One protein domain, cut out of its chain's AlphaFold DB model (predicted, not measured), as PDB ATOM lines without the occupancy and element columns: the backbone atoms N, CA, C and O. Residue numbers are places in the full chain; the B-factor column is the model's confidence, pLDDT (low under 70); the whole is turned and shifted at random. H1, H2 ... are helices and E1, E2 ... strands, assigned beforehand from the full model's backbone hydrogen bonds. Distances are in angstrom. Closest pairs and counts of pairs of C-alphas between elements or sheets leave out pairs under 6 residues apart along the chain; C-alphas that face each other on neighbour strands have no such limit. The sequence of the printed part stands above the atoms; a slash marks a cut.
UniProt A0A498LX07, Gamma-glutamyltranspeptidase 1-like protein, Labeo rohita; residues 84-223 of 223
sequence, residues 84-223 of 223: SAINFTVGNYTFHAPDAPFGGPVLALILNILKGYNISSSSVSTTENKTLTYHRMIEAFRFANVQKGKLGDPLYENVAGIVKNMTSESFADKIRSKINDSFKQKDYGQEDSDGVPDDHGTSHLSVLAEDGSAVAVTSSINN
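What this domain is: This is residues 84 to 223 of the 223 residues of the protein "Gamma-glutamyltranspeptidase 1-like protein" of Labeo rohita (UniProt A0A498LX07). A cluster of helices gathers round H1, with the long helix H3 packed beside it, short H4 and H5 also packed on it, and the small hairpin of E1 and E2 by its residues 104 to 115. A second, longer hairpin, E3 and E4, is held off from this body at the end of a long link. The printed part has 140 residues with five named helices and four named strands, in the order E1, E2, H1, H2, H3, H4, H5, E3, E4; each pair of strands is an antiparallel sheet of two, and the class is mixed, helices and strands. The whole is only just compact, close to loose, with a radius of gyration of the C-alphas of 16.9 A and spans of 46 by 41 by 31 A.

Where its parts are: E1, residues 86 to 90, begins with C-alpha 86 at (156.343, 198.794, 167.184), and E2 is residues 93 to 97. H1, residues 104 to 115, is 16.3 A long. H2 is residues 121 to 124. H3, residues 127 to 148, is the longest helix at 30.9 A, beginning with C-alpha 127 at (154.643, 181.782, 197.997). H4 is residues 160 to 166 and H5 residues 169 to 176. E3, residues 202 to 208, is 20.7 A long; E4, residues 214 to 220, is 20.2 A and ends with C-alpha 220 at (172.577, 207.528, 177.374).

How they stand to each other: H1 is the hub and touches three helices. It touches H3, closest at the C-alphas of Ile 110 and Ala 140, 5.7 A, at a shallow tilt of 32 degrees, only just short of steep, opposite ways. With residues 105 to 109 alone it touches H4, Leu 109 to Met 166, C-alphas 4.9 A apart, at a shallow tilt of 30 degrees. With residues 109 to 113 alone it touches H5, C-alphas of Ile 113 and Ala 172 at 4.8 A, at a steep tilt of 69.9 degrees, only just short of about perpendicular. H2 and H3 touch only at the corner, C-alphas of Val 124 and Lys 130 at 4.3 A. The closest C-alphas of E1 and H1, Phe 88 and Ala 108, are 6.4 A apart. In the hairpin E1 and E2, N 95 and O 88 are 2.8 A apart, within hydrogen-bond range; in the hairpin E3 and E4, N 205 and O 217 are 2.8 A apart. E4 is apart from E1, E2 and the five helices. Each O i to N i+4 pair is within range in H1, H3, H4 and H5; H2 is too short for one.

The domain as a whole: The farthest C-alphas, of Lys 184 and Asp 211, are 51.7 A apart. The printed part has no cut. The links H3 to H4 and H5 to E3 are long, the latter being residues 177 to 201. The mean pLDDT of the printed part is 90.7; residues 191 to 200 and 223 are under 70.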
ATOM      1  N   SER A  84     157.252 204.744 162.434       88.75
ATOM      2  CA  SER A  84     156.760 203.368 162.541       88.75
ATOM      3  C   SER A  84     157.223 202.715 163.844       88.75
ATOM      4  O   SER A  84     158.072 201.826 163.852       88.75
ATOM      5  N   ALA A  85     156.645 203.147 164.965       90.25
ATOM      6  CA  ALA A  85     156.838 202.461 166.240       90.25
ATOM      7  C   ALA A  85     156.287 201.023 166.191       90.25
ATOM      8  O   ALA A  85     155.277 200.738 165.539       90.25
ATOM      9  N   ILE A  86     156.916 200.117 166.943       91.75
ATOM     10  CA  ILE A  86     156.343 198.794 167.184       91.75
ATOM     11  C   ILE A  86     155.156 198.952 168.118       91.75
ATOM     12  O   ILE A  86     155.269 199.549 169.193       91.75
ATOM     13  N   ASN A  87     154.052 198.319 167.734       91.75
ATOM     14  CA  ASN A  87     152.833 198.279 168.520       91.75
ATOM     15  C   ASN A  87     152.544 196.847 168.967       91.75
ATOM     16  O   ASN A  87     152.545 195.920 168.155       91.75
ATOM     17  N   PHE A  88     152.252 196.662 170.250       88.31
ATOM     18  CA  PHE A  88     151.783 195.381 170.784       88.31
ATOM     19  C   PHE A  88     150.780 195.601 171.917       88.31
ATOM     20  O   PHE A  88     150.779 196.635 172.583       88.31
ATOM     21  N   THR A  89     149.899 194.624 172.130       89.44
ATOM     22  CA  THR A  89     148.779 194.754 173.069       89.44
ATOM     23  C   THR A  89     148.985 193.885 174.302       89.44
ATOM     24  O   THR A  89     149.230 192.682 174.194       89.44
ATOM     25  N   VAL A  90     148.796 194.475 175.481       85.38
ATOM     26  CA  VAL A  90     148.744 193.758 176.761       85.38
ATOM     27  C   VAL A  90     147.423 194.089 177.442       85.38
ATOM     28  O   VAL A  90     147.179 195.223 177.853       85.38
ATOM     29  N   GLY A  91     146.541 193.093 177.538       86.19
ATOM     30  CA  GLY A  91     145.172 193.310 178.000       86.19
ATOM     31  C   GLY A  91     144.421 194.261 177.064       86.19
ATOM     32  O   GLY A  91     144.256 193.967 175.885       86.19
ATOM     33  N   ASN A  92     143.970 195.394 177.599       91.06
ATOM     34  CA  ASN A  92     143.278 196.461 176.873       91.06
ATOM     35  C   ASN A  92     144.198 197.625 176.456       91.06
ATOM     36  O   ASN A  92     143.710 198.593 175.878       91.06
ATOM     37  N   TYR A  93     145.498 197.560 176.756       92.50
ATOM     38  CA  TYR A  93     146.452 198.626 176.453       92.50
ATOM     39  C   TYR A  93     147.260 198.307 175.201       92.50
ATOM     40  O   TYR A  93     147.722 197.178 175.026       92.50
ATOM     41  N   THR A  94     147.480 199.323 174.368       92.56
ATOM     42  CA  THR A  94     148.451 199.275 173.270       92.56
ATOM     43  C   THR A  94     149.721 199.974 173.723       92.56
ATOM     44  O   THR A  94     149.680 201.115 174.174       92.56
ATOM     45  N   PHE A  95     150.836 199.266 173.633       92.12
ATOM     46  CA  PHE A  95     152.161 199.790 173.913       92.12
ATOM     47  C   PHE A  95     152.809 200.220 172.607       92.12
ATOM     48  O   PHE A  95     152.701 199.511 171.607       92.12
ATOM     49  N   HIS A  96     153.507 201.349 172.660       93.44
ATOM     50  CA  HIS A  96     154.334 201.870 171.582       93.44
ATOM     51  C   HIS A  96     155.791 201.824 172.035       93.44
ATOM     52  O   HIS A  96     156.111 202.304 173.124       93.44
ATOM     53  N   ALA A  97     156.665 201.233 171.226       93.69
ATOM     54  CA  ALA A  97     158.092 201.155 171.514       93.69
ATOM     55  C   ALA A  97     158.927 201.408 170.247       93.69
ATOM     56  O   ALA A  97     158.489 201.029 169.157       93.69
ATOM     57  N   PRO A  98     160.128 202.004 170.365       94.25
ATOM     58  CA  PRO A  98     161.042 202.142 169.234       94.25
ATOM     59  C   PRO A  98     161.430 200.778 168.641       94.25
ATOM     60  O   PRO A  98     161.621 199.809 169.380       94.25
ATOM     61  N   ASP A  99     161.546 200.711 167.314       93.62
ATOM     62  CA  ASP A  99     161.991 199.514 166.586       93.62
ATOM     63  C   ASP A  99     163.516 199.298 166.713       93.62
ATOM     64  O   ASP A  99     164.202 200.061 167.389       93.62
ATOM     65  N   ALA A 100     164.066 198.258 166.084       93.06
ATOM     66  CA  ALA A 100     165.503 198.073 165.923       93.06
ATOM     67  C   ALA A 100     166.175 199.377 165.426       93.06
ATOM     68  O   ALA A 100     165.600 200.080 164.591       93.06
ATOM     69  N   PRO A 101     167.366 199.728 165.941       92.62
ATOM     70  CA  PRO A 101     168.245 198.913 166.790       92.62
ATOM     71  C   PRO A 101     167.860 198.878 168.282       92.62
ATOM     72  O   PRO A 101     168.555 198.263 169.091       92.62
ATOM     73  N   PHE A 102     166.761 199.521 168.680       93.25
ATOM     74  CA  PHE A 102     166.348 199.612 170.079       93.25
ATOM     75  C   PHE A 102     165.643 198.341 170.585       93.25
ATOM     76  O   PHE A 102     165.289 197.426 169.843       93.25
ATOM     77  N   GLY A 103     165.417 198.276 171.901       93.75
ATOM     78  CA  GLY A 103     164.895 197.092 172.594       93.75
ATOM     79  C   GLY A 103     163.386 196.826 172.475       93.75
ATOM     80  O   GLY A 103     162.898 195.901 173.129       93.75
ATOM     81  N   GLY A 104     162.629 197.590 171.680       95.38
ATOM     82  CA  GLY A 104     161.180 197.400 171.524       95.38
ATOM     83  C   GLY A 104     160.759 195.986 171.090       95.38
ATOM     84  O   GLY A 104     159.879 195.414 171.744       95.38
ATOM     85  N   PRO A 105     161.404 195.355 170.083       96.38
ATOM     86  CA  PRO A 105     161.121 193.968 169.707       96.38
ATOM     87  C   PRO A 105     161.307 192.979 170.867       96.38
ATOM     88  O   PRO A 105     160.512 192.056 171.043       96.38
ATOM     89  N   VAL A 106     162.337 193.184 171.694       96.50
ATOM     90  CA  VAL A 106     162.648 192.322 172.846       96.50
ATOM     91  C   VAL A 106     161.553 192.435 173.905       96.50
ATOM     92  O   VAL A 106     161.092 191.416 174.422       96.50
ATOM     93  N   LEU A 107     161.093 193.657 174.194       96.38
ATOM     94  CA  LEU A 107     159.981 193.892 175.115       96.38
ATOM     95  C   LEU A 107     158.689 193.228 174.615       96.38
ATOM     96  O   LEU A 107     158.012 192.548 175.390       96.38
ATOM     97  N   ALA A 108     158.386 193.360 173.321       96.25
ATOM     98  CA  ALA A 108     157.230 192.717 172.701       96.25
ATOM     99  C   ALA A 108     157.281 191.187 172.859       96.25
ATOM    100  O   ALA A 108     156.291 190.569 173.258       96.25
ATOM    101  N   LEU A 109     158.447 190.577 172.620       97.06
ATOM    102  CA  LEU A 109     158.644 189.138 172.782       97.06
ATOM    103  C   LEU A 109     158.385 188.681 174.220       97.06
ATOM    104  O   LEU A 109     157.638 187.728 174.441       97.06
ATOM    105  N   ILE A 110     158.983 189.366 175.198       97.44
ATOM    106  CA  ILE A 110     158.812 189.064 176.625       97.44
ATOM    107  C   ILE A 110     157.328 189.079 176.992       97.44
ATOM    108  O   ILE A 110     156.822 188.133 177.597       97.44
ATOM    109  N   LEU A 111     156.614 190.135 176.606       96.06
ATOM    110  CA  LEU A 111     155.211 190.303 176.965       96.06
ATOM    111  C   LEU A 111     154.313 189.286 176.259       96.06
ATOM    112  O   LEU A 111     153.418 188.738 176.898       96.06
ATOM    113  N   ASN A 112     154.595 188.944 175.000       95.56
ATOM    114  CA  ASN A 112     153.882 187.880 174.293       95.56
ATOM    115  C   ASN A 112     154.124 186.494 174.919       95.56
ATOM    116  O   ASN A 112     153.197 185.686 174.999       95.56
ATOM    117  N   ILE A 113     155.334 186.208 175.418       97.00
ATOM    118  CA  ILE A 113     155.602 184.972 176.172       97.00
ATOM    119  C   ILE A 113     154.742 184.965 177.439       97.00
ATOM    120  O   ILE A 113     154.005 184.008 177.679       97.00
ATOM    121  N   LEU A 114     154.792 186.044 178.227       96.12
ATOM    122  CA  LEU A 114     154.097 186.130 179.513       96.12
ATOM    123  C   LEU A 114     152.572 186.144 179.385       96.12
ATOM    124  O   LEU A 114     151.885 185.574 180.238       96.12
ATOM    125  N   LYS A 115     152.044 186.709 178.296       93.81
ATOM    126  CA  LYS A 115     150.616 186.707 177.956       93.81
ATOM    127  C   LYS A 115     150.025 185.297 178.002       93.81
ATOM    128  O   LYS A 115     148.955 185.106 178.567       93.81
ATOM    129  N   GLY A 116     150.746 184.292 177.507       93.94
ATOM    130  CA  GLY A 116     150.266 182.907 177.486       93.94
ATOM    131  C   GLY A 116     150.170 182.209 178.847       93.94
ATOM    132  O   GLY A 116     149.607 181.120 178.918       93.94
ATOM    133  N   TYR A 117     150.693 182.805 179.922       95.38
ATOM    134  CA  TYR A 117     150.533 182.282 181.282       95.38
ATOM    135  C   TYR A 117     149.302 182.834 182.010       95.38
ATOM    136  O   TYR A 117     149.024 182.376 183.117       95.38
ATOM    137  N   ASN A 118     148.568 183.786 181.414       93.25
ATOM    138  CA  ASN A 118     147.376 184.407 182.004       93.25
ATOM    139  C   ASN A 118     147.606 184.867 183.458       93.25
ATOM    140  O   ASN A 118     146.835 184.537 184.363       93.25
ATOM    141  N   ILE A 119     148.710 185.592 183.683       93.38
ATOM    142  CA  ILE A 119     149.107 186.062 185.015       93.38
ATOM    143  C   ILE A 119     147.984 186.918 185.607       93.38
ATOM    144  O   ILE A 119     147.510 187.869 184.989       93.38
ATOM    145  N   SER A 120     147.565 186.576 186.822       94.06
ATOM    146  CA  SER A 120     146.500 187.263 187.553       94.06
ATOM    147  C   SER A 120     146.848 187.378 189.037       94.06
ATOM    148  O   SER A 120     147.912 186.944 189.479       94.06
ATOM    149  N   SER A 121     145.942 187.935 189.842       95.00
ATOM    150  CA  SER A 121     146.133 188.036 191.295       95.00
ATOM    151  C   SER A 121     146.359 186.672 191.968       95.00
ATOM    152  O   SER A 121     147.123 186.586 192.929       95.00
ATOM    153  N   SER A 122     145.775 185.589 191.440       96.25
ATOM    154  CA  SER A 122     145.990 184.225 191.953       96.25
ATOM    155  C   SER A 122     147.404 183.698 191.678       96.25
ATOM    156  O   SER A 122     147.938 182.906 192.455       96.25
ATOM    157  N   SER A 123     148.059 184.187 190.622       97.00
ATOM    158  CA  SER A 123     149.439 183.832 190.274       97.00
ATOM    159  C   SER A 123     150.454 184.343 191.301       97.00
ATOM    160  O   SER A 123     151.576 183.858 191.346       97.00
ATOM    161  N   VAL A 124     150.073 185.289 192.165       96.25
ATOM    162  CA  VAL A 124     150.954 185.865 193.196       96.25
ATOM    163  C   VAL A 124     150.384 185.760 194.616       96.25
ATOM    164  O   VAL A 124     150.934 186.355 195.544       96.25
ATOM    165  N   SER A 125     149.306 184.990 194.807       97.06
ATOM    166  CA  SER A 125     148.578 184.905 196.082       97.06
ATOM    167  C   SER A 125     149.252 184.023 197.137       97.06
ATOM    168  O   SER A 125     149.021 184.212 198.328       97.06
ATOM    169  N   THR A 126     150.081 183.063 196.725       97.88
ATOM    170  CA  THR A 126     150.851 182.181 197.616       97.88
ATOM    171  C   THR A 126     152.339 182.271 197.294       97.88
ATOM    172  O   THR A 126     152.723 182.697 196.203       97.88
ATOM    173  N   THR A 127     153.194 181.858 198.233       97.56
ATOM    174  CA  THR A 127     154.643 181.782 197.997       97.56
ATOM    175  C   THR A 127     154.966 180.884 196.806       97.56
ATOM    176  O   THR A 127     155.769 181.267 195.968       97.56
ATOM    177  N   GLU A 128     154.309 179.729 196.686       96.62
ATOM    178  CA  GLU A 128     154.525 178.789 195.581       96.62
ATOM    179  C   GLU A 128     154.148 179.396 194.222       96.62
ATOM    180  O   GLU A 128     154.979 179.426 193.313       96.62
ATOM    181  N   ASN A 129     152.944 179.971 194.104       96.88
ATOM    182  CA  ASN A 129     152.486 180.593 192.859       96.88
ATOM    183  C   ASN A 129     153.383 181.771 192.463       96.88
ATOM    184  O   ASN A 129     153.749 181.915 191.294       96.88
ATOM    185  N   LYS A 130     153.785 182.589 193.442       97.62
ATOM    186  CA  LYS A 130     154.686 183.724 193.227       97.62
ATOM    187  C   LYS A 130     156.056 183.263 192.738       97.62
ATOM    188  O   LYS A 130     156.557 183.814 191.762       97.62
ATOM    189  N   THR A 131     156.632 182.238 193.366       97.56
ATOM    190  CA  THR A 131     157.910 181.650 192.944       97.56
ATOM    191  C   THR A 131     157.831 181.134 191.511       97.56
ATOM    192  O   THR A 131     158.707 181.447 190.708       97.56
ATOM    193  N   LEU A 132     156.765 180.410 191.158       97.31
ATOM    194  CA  LEU A 132     156.565 179.917 189.796       97.31
ATOM    195  C   LEU A 132     156.385 181.060 188.782       97.31
ATOM    196  O   LEU A 132     156.931 181.013 187.680       97.31
ATOM    197  N   THR A 133     155.648 182.107 189.150       97.88
ATOM    198  CA  THR A 133     155.447 183.289 188.301       97.88
ATOM    199  C   THR A 133     156.765 184.011 188.039       97.88
ATOM    200  O   THR A 133     157.093 184.283 186.886       97.88
ATOM    201  N   TYR A 134     157.557 184.270 189.080       97.12
ATOM    202  CA  TYR A 134     158.865 184.906 188.928       97.12
ATOM    203  C   TYR A 134     159.844 184.038 188.146       97.12
ATOM    204  O   TYR A 134     160.564 184.566 187.307       97.12
ATOM    205  N   HIS A 135     159.823 182.718 188.342       97.12
ATOM    206  CA  HIS A 135     160.592 181.790 187.515       97.12
ATOM    207  C   HIS A 135     160.267 181.962 186.031       97.12
ATOM    208  O   HIS A 135     161.152 182.266 185.241       97.12
ATOM    209  N   ARG A 136     158.988 181.894 185.654       97.44
ATOM    210  CA  ARG A 136     158.559 182.086 184.258       97.44
ATOM    211  C   ARG A 136     158.950 183.456 183.696       97.44
ATOM    212  O   ARG A 136     159.319 183.536 182.528       97.44
ATOM    213  N   MET A 137     158.915 184.516 184.510       97.62
ATOM    214  CA  MET A 137     159.406 185.848 184.120       97.62
ATOM    215  C   MET A 137     160.911 185.856 183.849       97.62
ATOM    216  O   MET A 137     161.335 186.335 182.799       97.62
ATOM    217  N   ILE A 138     161.710 185.283 184.750       96.06
ATOM    218  CA  ILE A 138     163.166 185.174 184.595       96.06
ATOM    219  C   ILE A 138     163.511 184.383 183.330       96.06
ATOM    220  O   ILE A 138     164.347 184.813 182.539       96.06
ATOM    221  N   GLU A 139     162.843 183.254 183.103       96.38
ATOM    222  CA  GLU A 139     163.067 182.417 181.926       96.38
ATOM    223  C   GLU A 139     162.662 183.133 180.629       96.38
ATOM    224  O   GLU A 139     163.410 183.099 179.651       96.38
ATOM    225  N   ALA A 140     161.541 183.866 180.624       97.00
ATOM    226  CA  ALA A 140     161.154 184.707 179.491       97.00
ATOM    227  C   ALA A 140     162.218 185.773 179.178       97.00
ATOM    228  O   ALA A 140     162.578 185.948 178.013       97.00
ATOM    229  N   PHE A 141     162.770 186.439 180.201       95.75
ATOM    230  CA  PHE A 141     163.850 187.417 180.026       95.75
ATOM    231  C   PHE A 141     165.114 186.770 179.459       95.75
ATOM    232  O   PHE A 141     165.705 187.303 178.523       95.75
ATOM    233  N   ARG A 142     165.509 185.597 179.971       92.81
ATOM    234  CA  ARG A 142     166.685 184.864 179.482       92.81
ATOM    235  C   ARG A 142     166.547 184.480 178.014       92.81
ATOM    236  O   ARG A 142     167.455 184.762 177.236       92.81
ATOM    237  N   PHE A 143     165.412 183.902 177.612       94.25
ATOM    238  CA  PHE A 143     165.166 183.560 176.206       94.25
ATOM    239  C   PHE A 143     165.113 184.794 175.300       94.25
ATOM    240  O   PHE A 143     165.655 184.759 174.194       94.25
ATOM    241  N   ALA A 144     164.489 185.882 175.755       95.06
ATOM    242  CA  ALA A 144     164.438 187.125 174.998       95.06
ATOM    243  C   ALA A 144     165.826 187.768 174.847       95.06
ATOM    244  O   ALA A 144     166.135 188.277 173.773       95.06
ATOM    245  N   ASN A 145     166.692 187.671 175.860       90.94
ATOM    246  CA  ASN A 145     168.060 188.186 175.796       90.94
ATOM    247  C   ASN A 145     168.909 187.476 174.724       90.94
ATOM    248  O   ASN A 145     169.703 188.120 174.048       90.94
ATOM    249  N   VAL A 146     168.682 186.178 174.483       90.31
ATOM    250  CA  VAL A 146     169.309 185.460 173.351       90.31
ATOM    251  C   VAL A 146     168.896 186.059 172.013       90.31
ATOM    252  O   VAL A 146     169.689 186.132 171.081       90.31
ATOM    253  N   GLN A 147     167.633 186.472 171.894       91.88
ATOM    254  CA  GLN A 147     167.168 187.108 170.669       91.88
ATOM    255  C   GLN A 147     167.694 188.547 170.572       91.88
ATOM    256  O   GLN A 147     168.043 188.961 169.472       91.88
ATOM    257  N   LYS A 148     167.799 189.287 171.688       91.50
ATOM    258  CA  LYS A 148     168.366 190.648 171.734       91.50
ATOM    259  C   LYS A 148     169.733 190.712 171.051       91.50
ATOM    260  O   LYS A 148     169.948 191.614 170.258       91.50
ATOM    261  N   GLY A 149     170.609 189.735 171.303       87.88
ATOM    262  CA  GLY A 149     171.936 189.661 170.674       87.88
ATOM    263  C   GLY A 149     171.931 189.464 169.152       87.88
ATOM    264  O   GLY A 149     172.986 189.501 168.539       87.88
ATOM    265  N   LYS A 150     170.762 189.244 168.537       90.12
ATOM    266  CA  LYS A 150     170.583 189.145 167.082       90.12
ATOM    267  C   LYS A 150     170.031 190.430 166.465       90.12
ATOM    268  O   LYS A 150     169.798 190.451 165.264       90.12
ATOM    269  N   LEU A 151     169.710 191.444 167.272       91.44
ATOM    270  CA  LEU A 151     169.336 192.755 166.749       91.44
ATOM    271  C   LEU A 151     170.585 193.495 166.278       91.44
ATOM    272  O   LEU A 151     171.666 193.327 166.831       91.44
ATOM    273  N   GLY A 152     170.380 194.348 165.288       91.94
ATOM    274  CA  GLY A 152     171.379 195.212 164.684       91.94
ATOM    275  C   GLY A 152     170.690 196.442 164.104       91.94
ATOM    276  O   GLY A 152     169.461 196.574 164.185       91.94
ATOM    277  N   ASP A 153     171.476 197.346 163.537       93.94
ATOM    278  CA  ASP A 153     170.954 198.554 162.908       93.94
ATOM    279  C   ASP A 153     170.335 198.217 161.535       93.94
ATOM    280  O   ASP A 153     171.053 197.747 160.647       93.94
ATOM    281  N   PRO A 154     169.023 198.447 161.323       92.19
ATOM    282  CA  PRO A 154     168.355 198.152 160.058       92.19
ATOM    283  C   PRO A 154     168.889 198.953 158.861       92.19
ATOM    284  O   PRO A 154     168.615 198.572 157.723       92.19
ATOM    285  N   LEU A 155     169.640 200.039 159.084       90.31
ATOM    286  CA  LEU A 155     170.312 200.776 158.012       90.31
ATOM    287  C   LEU A 155     171.501 200.002 157.422       90.31
ATOM    288  O   LEU A 155     171.861 200.229 156.267       90.31
ATOM    289  N   TYR A 156     172.083 199.069 158.182       92.38
ATOM    290  CA  TYR A 156     173.297 198.336 157.803       92.38
ATOM    291  C   TYR A 156     173.102 196.813 157.756       92.38
ATOM    292  O   TYR A 156     173.836 196.119 157.050       92.38
ATOM    293  N   GLU A 157     172.101 196.281 158.457       93.38
ATOM    294  CA  GLU A 157     171.839 194.849 158.583       93.38
ATOM    295  C   GLU A 157     170.378 194.489 158.280       93.38
ATOM    296  O   GLU A 157     169.435 195.205 158.614       93.38
ATOM    297  N   ASN A 158     170.149 193.309 157.692       94.62
ATOM    298  CA  ASN A 158     168.790 192.819 157.456       94.62
ATOM    299  C   ASN A 158     168.204 192.155 158.714       94.62
ATOM    300  O   ASN A 158     168.222 190.932 158.863       94.62
ATOM    301  N   VAL A 159     167.625 192.976 159.590       95.31
ATOM    302  CA  VAL A 159     167.016 192.538 160.860       95.31
ATOM    303  C   VAL A 159     165.496 192.355 160.791       95.31
ATOM    304  O   VAL A 159     164.878 191.911 161.760       95.31
ATOM    305  N   ALA A 160     164.867 192.618 159.642       94.75
ATOM    306  CA  ALA A 160     163.407 192.609 159.498       94.75
ATOM    307  C   ALA A 160     162.769 191.260 159.887       94.75
ATOM    308  O   ALA A 160     161.729 191.210 160.547       94.75
ATOM    309  N   GLY A 161     163.407 190.142 159.522       95.94
ATOM    310  CA  GLY A 161     162.945 188.803 159.904       95.94
ATOM    311  C   GLY A 161     163.061 188.525 161.407       95.94
ATOM    312  O   GLY A 161     162.213 187.835 161.975       95.94
ATOM    313  N   ILE A 162     164.081 189.087 162.060       95.12
ATOM    314  CA  ILE A 162     164.323 188.952 163.501       95.12
ATOM    315  C   ILE A 162     163.270 189.750 164.273       95.12
ATOM    316  O   ILE A 162     162.586 189.179 165.125       95.12
ATOM    317  N   VAL A 163     163.063 191.018 163.903       95.88
ATOM    318  CA  VAL A 163     162.018 191.886 164.469       95.88
ATOM    319  C   VAL A 163     160.636 191.250 164.306       95.88
ATOM    320  O   VAL A 163     159.886 191.125 165.277       95.88
ATOM    321  N   LYS A 164     160.310 190.755 163.103       95.94
ATOM    322  CA  LYS A 164     159.038 190.068 162.830       95.94
ATOM    323  C   LYS A 164     158.839 188.822 163.695       95.94
ATOM    324  O   LYS A 164     157.722 188.543 164.123       95.94
ATOM    325  N   ASN A 165     159.898 188.055 163.947       95.81
ATOM    326  CA  ASN A 165     159.811 186.898 164.834       95.81
ATOM    327  C   ASN A 165     159.566 187.337 166.279       95.81
ATOM    328  O   ASN A 165     158.629 186.850 166.899       95.81
ATOM    329  N   MET A 166     160.347 188.277 166.809       95.88
ATOM    330  CA  MET A 166     160.193 188.745 168.193       95.88
ATOM    331  C   MET A 166     158.813 189.347 168.480       95.88
ATOM    332  O   MET A 166     158.264 189.157 169.562       95.88
ATOM    333  N   THR A 167     158.223 190.025 167.499       94.94
ATOM    334  CA  THR A 167     156.900 190.653 167.628       94.94
ATOM    335  C   THR A 167     155.732 189.686 167.378       94.94
ATOM    336  O   THR A 167     154.576 190.050 167.583       94.94
ATOM    337  N   SER A 168     156.000 188.433 166.988       95.25
ATOM    338  CA  SER A 168     154.987 187.421 166.660       95.25
ATOM    339  C   SER A 168     154.566 186.578 167.866       95.25
ATOM    340  O   SER A 168     155.396 185.943 168.520       95.25
ATOM    341  N   GLU A 169     153.253 186.458 168.093       94.44
ATOM    342  CA  GLU A 169     152.695 185.566 169.124       94.44
ATOM    343  C   GLU A 169     153.104 184.102 168.897       94.44
ATOM    344  O   GLU A 169     153.527 183.419 169.824       94.44
ATOM    345  N   SER A 170     153.089 183.629 167.646       97.12
ATOM    346  CA  SER A 170     153.466 182.241 167.331       97.12
ATOM    347  C   SER A 170     154.929 181.917 167.657       97.12
ATOM    348  O   SER A 170     155.270 180.769 167.946       97.12
ATOM    349  N   PHE A 171     155.820 182.910 167.602       97.31
ATOM    350  CA  PHE A 171     157.214 182.732 167.995       97.31
ATOM    351  C   PHE A 171     157.365 182.756 169.518       97.31
ATOM    352  O   PHE A 171     158.065 181.908 170.075       97.31
ATOM    353  N   ALA A 172     156.641 183.651 170.193       97.31
ATOM    354  CA  ALA A 172     156.548 183.659 171.647       97.31
ATOM    355  C   ALA A 172     156.007 182.328 172.198       97.31
ATOM    356  O   ALA A 172     156.555 181.807 173.165       97.31
ATOM    357  N   ASP A 173     155.013 181.718 171.549       97.69
ATOM    358  CA  ASP A 173     154.473 180.404 171.916       97.69
ATOM    359  C   ASP A 173     155.524 179.290 171.810       97.69
ATOM    360  O   ASP A 173     155.647 178.460 172.715       97.69
ATOM    361  N   LYS A 174     156.332 179.302 170.739       97.25
ATOM    362  CA  LYS A 174     157.449 178.357 170.548       97.25
ATOM    363  C   LYS A 174     158.539 178.513 171.604       97.25
ATOM    364  O   LYS A 174     159.201 177.534 171.940       97.25
ATOM    365  N   ILE A 175     158.782 179.731 172.086       96.00
ATOM    366  CA  ILE A 175     159.719 179.963 173.190       96.00
ATOM    367  C   ILE A 175     159.087 179.529 174.512       96.00
ATOM    368  O   ILE A 175     159.712 178.796 175.273       96.00
ATOM    369  N   ARG A 176     157.827 179.899 174.760       97.19
ATOM    370  CA  ARG A 176     157.091 179.529 175.972       97.19
ATOM    371  C   ARG A 176     157.033 178.016 176.167       97.19
ATOM    372  O   ARG A 176     157.222 177.552 177.285       97.19
ATOM    373  N   SER A 177     156.855 177.236 175.097       96.44
ATOM    374  CA  SER A 177     156.854 175.766 175.173       96.44
ATOM    375  C   SER A 177     158.196 175.158 175.598       96.44
ATOM    376  O   SER A 177     158.251 173.968 175.896       96.44
ATOM    377  N   LYS A 178     159.284 175.938 175.595       94.69
ATOM    378  CA  LYS A 178     160.613 175.520 176.065       94.69
ATOM    379  C   LYS A 178     160.877 175.892 177.523       94.69
ATOM    380  O   LYS A 178     161.842 175.385 178.087       94.69
ATOM    381  N   ILE A 179     160.065 176.764 178.125       94.88
ATOM    382  CA  ILE A 179     160.233 177.174 179.522       94.88
ATOM    383  C   ILE A 179     159.850 176.005 180.429       94.88
ATOM    384  O   ILE A 179     158.720 175.518 180.408       94.88
ATOM    385  N   ASN A 180     160.812 175.560 181.235       93.06
ATOM    386  CA  ASN A 180     160.648 174.430 182.134       93.06
ATOM    387  C   ASN A 180     160.343 174.891 183.565       93.06
ATOM    388  O   ASN A 180     161.219 175.416 184.252       93.06
ATOM    389  N   ASP A 181     159.137 174.605 184.051       94.88
ATOM    390  CA  ASP A 181     158.683 174.956 185.406       94.88
ATOM    391  C   ASP A 181     159.408 174.191 186.540       94.88
ATOM    392  O   ASP A 181     159.213 174.495 187.713       94.88
ATOM    393  N   SER A 182     160.270 173.214 186.232       91.56
ATOM    394  CA  SER A 182     161.041 172.453 187.234       91.56
ATOM    395  C   SER A 182     162.300 173.157 187.756       91.56
ATOM    396  O   SER A 182     163.056 172.544 188.512       91.56
ATOM    397  N   PHE A 183     162.545 174.415 187.367       86.69
ATOM    398  CA  PHE A 183     163.713 175.217 187.771       86.69
ATOM    399  C   PHE A 183     165.074 174.654 187.311       86.69
ATOM    400  O   PHE A 183     166.122 175.023 187.835       86.69
ATOM    401  N   LYS A 184     165.078 173.748 186.326       86.38
ATOM    402  CA  LYS A 184     166.288 173.067 185.822       86.38
ATOM    403  C   LYS A 184     166.702 173.511 184.414       86.38
ATOM    404  O   LYS A 184     167.412 172.767 183.738       86.38
ATOM    405  N   GLN A 185     166.258 174.684 183.955       86.12
ATOM    406  CA  GLN A 185     166.613 175.191 182.629       86.12
ATOM    407  C   GLN A 185     168.116 175.488 182.546       86.12
ATOM    408  O   GLN A 185     168.670 176.188 183.393       86.12
ATOM    409  N   LYS A 186     168.777 174.939 181.522       81.56
ATOM    410  CA  LYS A 186     170.220 175.120 181.284       81.56
ATOM    411  C   LYS A 186     170.561 175.591 179.876       81.56
ATOM    412  O   LYS A 186     171.616 176.176 179.694       81.56
ATOM    413  N   ASP A 187     169.685 175.331 178.911       83.19
ATOM    414  CA  ASP A 187     169.913 175.653 177.506       83.19
ATOM    415  C   ASP A 187     168.898 176.695 177.030       83.19
ATOM    416  O   ASP A 187     167.687 176.532 177.207       83.19
ATOM    417  N   TYR A 188     169.408 177.763 176.428       83.62
ATOM    418  CA  TYR A 188     168.626 178.859 175.859       83.62
ATOM    419  C   TYR A 188     168.887 179.033 174.354       83.62
ATOM    420  O   TYR A 188     168.324 179.941 173.740       83.62
ATOM    421  N   GLY A 189     169.710 178.165 173.751       75.31
ATOM    422  CA  GLY A 189     170.168 178.285 172.367       75.31
ATOM    423  C   GLY A 189     171.119 179.464 172.148       75.31
ATOM    424  O   GLY A 189     171.007 180.138 171.126       75.31
ATOM    425  N   GLN A 190     171.972 179.751 173.135       71.69
ATOM    426  CA  GLN A 190     173.025 180.772 173.074       71.69
ATOM    427  C   GLN A 190     174.268 180.172 172.404       71.69
ATOM    428  O   GLN A 190     174.669 179.067 172.763       71.69
ATOM    429  N   GLU A 191     174.873 180.892 171.460       58.31
ATOM    430  CA  GLU A 191     176.306 180.738 171.169       58.31
ATOM    431  C   GLU A 191     177.064 181.597 172.191       58.31
ATOM    432  O   GLU A 191     176.501 182.593 172.652       58.31
ATOM    433  N   ASP A 192     178.265 181.174 172.604       52.72
ATOM    434  CA  ASP A 192     179.055 181.825 173.661       52.72
ATOM    435  C   ASP A 192     179.044 183.353 173.491       52.72
ATOM    436  O   ASP A 192     179.632 183.893 172.556       52.72
ATOM    437  N   SER A 193     178.327 184.048 174.375       52.25
ATOM    438  CA  SER A 193     178.284 185.505 174.392       52.25
ATOM    439  C   SER A 193     179.174 185.999 175.516       52.25
ATOM    440  O   SER A 193     179.000 185.572 176.665       52.25
ATOM    441  N   ASP A 194     180.065 186.933 175.205       51.75
ATOM    442  CA  ASP A 194     180.773 187.694 176.225       51.75
ATOM    443  C   ASP A 194     179.756 188.302 177.205       51.75
ATOM    444  O   ASP A 194     178.652 188.708 176.826       51.75
ATOM    445  N   GLY A 195     180.090 188.273 178.497       55.97
ATOM    446  CA  GLY A 195     179.208 188.784 179.544       55.97
ATOM    447  C   GLY A 195     178.769 190.219 179.246       55.97
ATOM    448  O   GLY A 195     179.532 190.999 178.686       55.97
ATOM    449  N   VAL A 196     177.536 190.568 179.626       58.38
ATOM    450  CA  VAL A 196     177.028 191.940 179.477       58.38
ATOM    451  C   VAL A 196     177.946 192.875 180.278       58.38
ATOM    452  O   VAL A 196     178.069 192.665 181.489       58.38
ATOM    453  N   PRO A 197     178.605 193.862 179.641       62.97
ATOM    454  CA  PRO A 197     179.389 194.857 180.359       62.97
ATOM    455  C   PRO A 197     178.521 195.586 181.384       62.97
ATOM    456  O   PRO A 197     177.312 195.734 181.194       62.97
ATOM    457  N   ASP A 198     179.132 196.032 182.477       63.50
ATOM    458  CA  ASP A 198     178.442 196.859 183.463       63.50
ATOM    459  C   ASP A 198     178.147 198.232 182.835       63.50
ATOM    460  O   ASP A 198     179.067 199.009 182.570       63.50
ATOM    461  N   ASP A 199     176.874 198.482 182.531       63.59
ATOM    462  CA  ASP A 199     176.399 199.685 181.848       63.59
ATOM    463  C   ASP A 199     175.860 200.698 182.868       63.59
ATOM    464  O   ASP A 199     174.981 200.391 183.680       63.59
ATOM    465  N   HIS A 200     176.390 201.918 182.816       69.81
ATOM    466  CA  HIS A 200     175.989 203.056 183.642       69.81
ATOM    467  C   HIS A 200     175.849 204.285 182.741       69.81
ATOM    468  O   HIS A 200     176.611 204.437 181.797       69.81
ATOM    469  N   GLY A 201     174.943 205.210 183.078       78.94
ATOM    470  CA  GLY A 201     174.866 206.523 182.409       78.94
ATOM    471  C   GLY A 201     173.581 206.808 181.627       78.94
ATOM    472  O   GLY A 201     173.416 207.913 181.112       78.94
ATOM    473  N   THR A 202     172.630 205.871 181.578       89.19
ATOM    474  CA  THR A 202     171.305 206.119 180.984       89.19
ATOM    475  C   THR A 202     170.384 206.900 181.930       89.19
ATOM    476  O   THR A 202     170.272 206.586 183.114       89.19
ATOM    477  N   SER A 203     169.659 207.882 181.394       91.88
ATOM    478  CA  SER A 203     168.574 208.608 182.068       91.88
ATOM    479  C   SER A 203     167.279 208.532 181.256       91.88
ATOM    480  O   SER A 203     167.310 208.506 180.026       91.88
ATOM    481  N   HIS A 204     166.133 208.524 181.943       94.75
ATOM    482  CA  HIS A 204     164.806 208.559 181.322       94.75
ATOM    483  C   HIS A 204     163.980 209.724 181.870       94.75
ATOM    484  O   HIS A 204     163.952 209.955 183.079       94.75
ATOM    485  N   LEU A 205     163.281 210.426 180.982       96.25
ATOM    486  CA  LEU A 205     162.368 211.518 181.293       96.25
ATOM    487  C   LEU A 205     161.017 211.258 180.626       96.25
ATOM    488  O   LEU A 205     160.955 210.913 179.447       96.25
ATOM    489  N   SER A 206     159.934 211.485 181.365       97.19
ATOM    490  CA  SER A 206     158.575 211.487 180.825       97.19
ATOM    491  C   SER A 206     157.903 212.826 181.111       97.19
ATOM    492  O   SER A 206     157.948 213.312 182.242       97.19
ATOM    493  N   VAL A 207     157.273 213.412 180.097       97.50
ATOM    494  CA  VAL A 207     156.572 214.699 180.174       97.50
ATOM    495  C   VAL A 207     155.163 214.527 179.623       97.50
ATOM    496  O   VAL A 207     154.978 213.916 178.572       97.50
ATOM    497  N   LEU A 208     154.178 215.082 180.327       97.94
ATOM    498  CA  LEU A 208     152.802 215.226 179.862       97.94
ATOM    499  C   LEU A 208     152.426 216.704 179.974       97.94
ATOM    500  O   LEU A 208     152.509 217.276 181.061       97.94
ATOM    501  N   ALA A 209     152.045 217.310 178.857       97.56
ATOM    502  CA  ALA A 209     151.603 218.695 178.794       97.56
ATOM    503  C   ALA A 209     150.073 218.799 178.911       97.56
ATOM    504  O   ALA A 209     149.338 217.837 178.682       97.56
ATOM    505  N   GLU A 210     149.584 219.990 179.272       97.81
ATOM    506  CA  GLU A 210     148.150 220.262 179.460       97.81
ATOM    507  C   GLU A 210     147.329 220.099 178.174       97.81
ATOM    508  O   GLU A 210     146.142 219.780 178.230       97.81
ATOM    509  N   ASP A 211     147.962 220.279 177.014       97.75
ATOM    510  CA  ASP A 211     147.353 220.093 175.694       97.75
ATOM    511  C   ASP A 211     147.227 218.613 175.282       97.75
ATOM    512  O   ASP A 211     146.697 218.309 174.213       97.75
ATOM    513  N   GLY A 212     147.685 217.688 176.132       97.19
ATOM    514  CA  GLY A 212     147.677 216.250 175.884       97.19
ATOM    515  C   GLY A 212     148.924 215.724 175.171       97.19
ATOM    516  O   GLY A 212     149.018 214.514 174.959       97.19
ATOM    517  N   SER A 213     149.893 216.581 174.836       97.50
ATOM    518  CA  SER A 213     151.179 216.145 174.291       97.50
ATOM    519  C   SER A 213     151.942 215.323 175.326       97.50
ATOM    520  O   SER A 213     152.071 215.719 176.486       97.50
ATOM    521  N   ALA A 214     152.478 214.179 174.906       96.62
ATOM    522  CA  ALA A 214     153.258 213.292 175.758       96.62
ATOM    523  C   ALA A 214     154.610 212.981 175.113       96.62
ATOM    524  O   ALA A 214     154.688 212.699 173.920       96.62
ATOM    525  N   VAL A 215     155.669 213.016 175.919       95.81
ATOM    526  CA  VAL A 215     157.045 212.761 175.487       95.81
ATOM    527  C   VAL A 215     157.697 211.787 176.461       95.81
ATOM    528  O   VAL A 215     157.650 211.992 177.672       95.81
ATOM    529  N   ALA A 216     158.323 210.736 175.934       95.31
ATOM    530  CA  ALA A 216     159.166 209.816 176.689       95.31
ATOM    531  C   ALA A 216     160.547 209.778 176.027       95.31
ATOM    532  O   ALA A 216     160.664 209.390 174.865       95.31
ATOM    533  N   VAL A 217     161.580 210.203 176.751       95.50
ATOM    534  CA  VAL A 217     162.948 210.328 176.235       95.50
ATOM    535  C   VAL A 217     163.878 209.503 177.101       95.50
ATOM    536  O   VAL A 217     163.950 209.695 178.312       95.50
ATOM    537  N   THR A 218     164.618 208.606 176.460       94.25
ATOM    538  CA  THR A 218     165.751 207.904 177.059       94.25
ATOM    539  C   THR A 218     167.019 208.416 176.396       94.25
ATOM    540  O   THR A 218     167.126 208.356 175.175       94.25
ATOM    541  N   SER A 219     167.971 208.901 177.187       92.38
ATOM    542  CA  SER A 219     169.283 209.347 176.713       92.38
ATOM    543  C   SER A 219     170.369 208.603 177.470       92.38
ATOM    544  O   SER A 219     170.238 208.387 178.674       92.38
ATOM    545  N   SER A 220     171.440 208.225 176.780       89.00
ATOM    546  CA  SER A 220     172.577 207.528 177.374       89.00
ATOM    547  C   SER A 220     173.881 208.097 176.841       89.00
ATOM    548  O   SER A 220     173.987 208.409 175.656       89.00
ATOM    549  N   ILE A 221     174.866 208.193 177.724       83.94
ATOM    550  CA  ILE A 221     176.279 208.218 177.367       83.94
ATOM    551  C   ILE A 221     176.816 206.856 177.807       83.94
ATOM    552  O   ILE A 221     176.910 206.590 179.001       83.94
ATOM    553  N   ASN A 222     177.020 205.947 176.854       72.19
ATOM    554  CA  ASN A 222     177.497 204.597 177.167       72.19
ATOM    555  C   ASN A 222     178.876 204.671 177.845       72.19
ATOM    556  O   ASN A 222     179.620 205.629 177.623       72.19
ATOM    557  N   ASN A 223     179.202 203.658 178.648       56.41
ATOM    558  CA  ASN A 223     180.493 203.532 179.327       56.41
ATOM    559  C   ASN A 223     181.454 202.600 178.579       56.41
ATOM    560  O   ASN A 223     180.976 201.580 178.030       56.41
TER     561      ASN A 223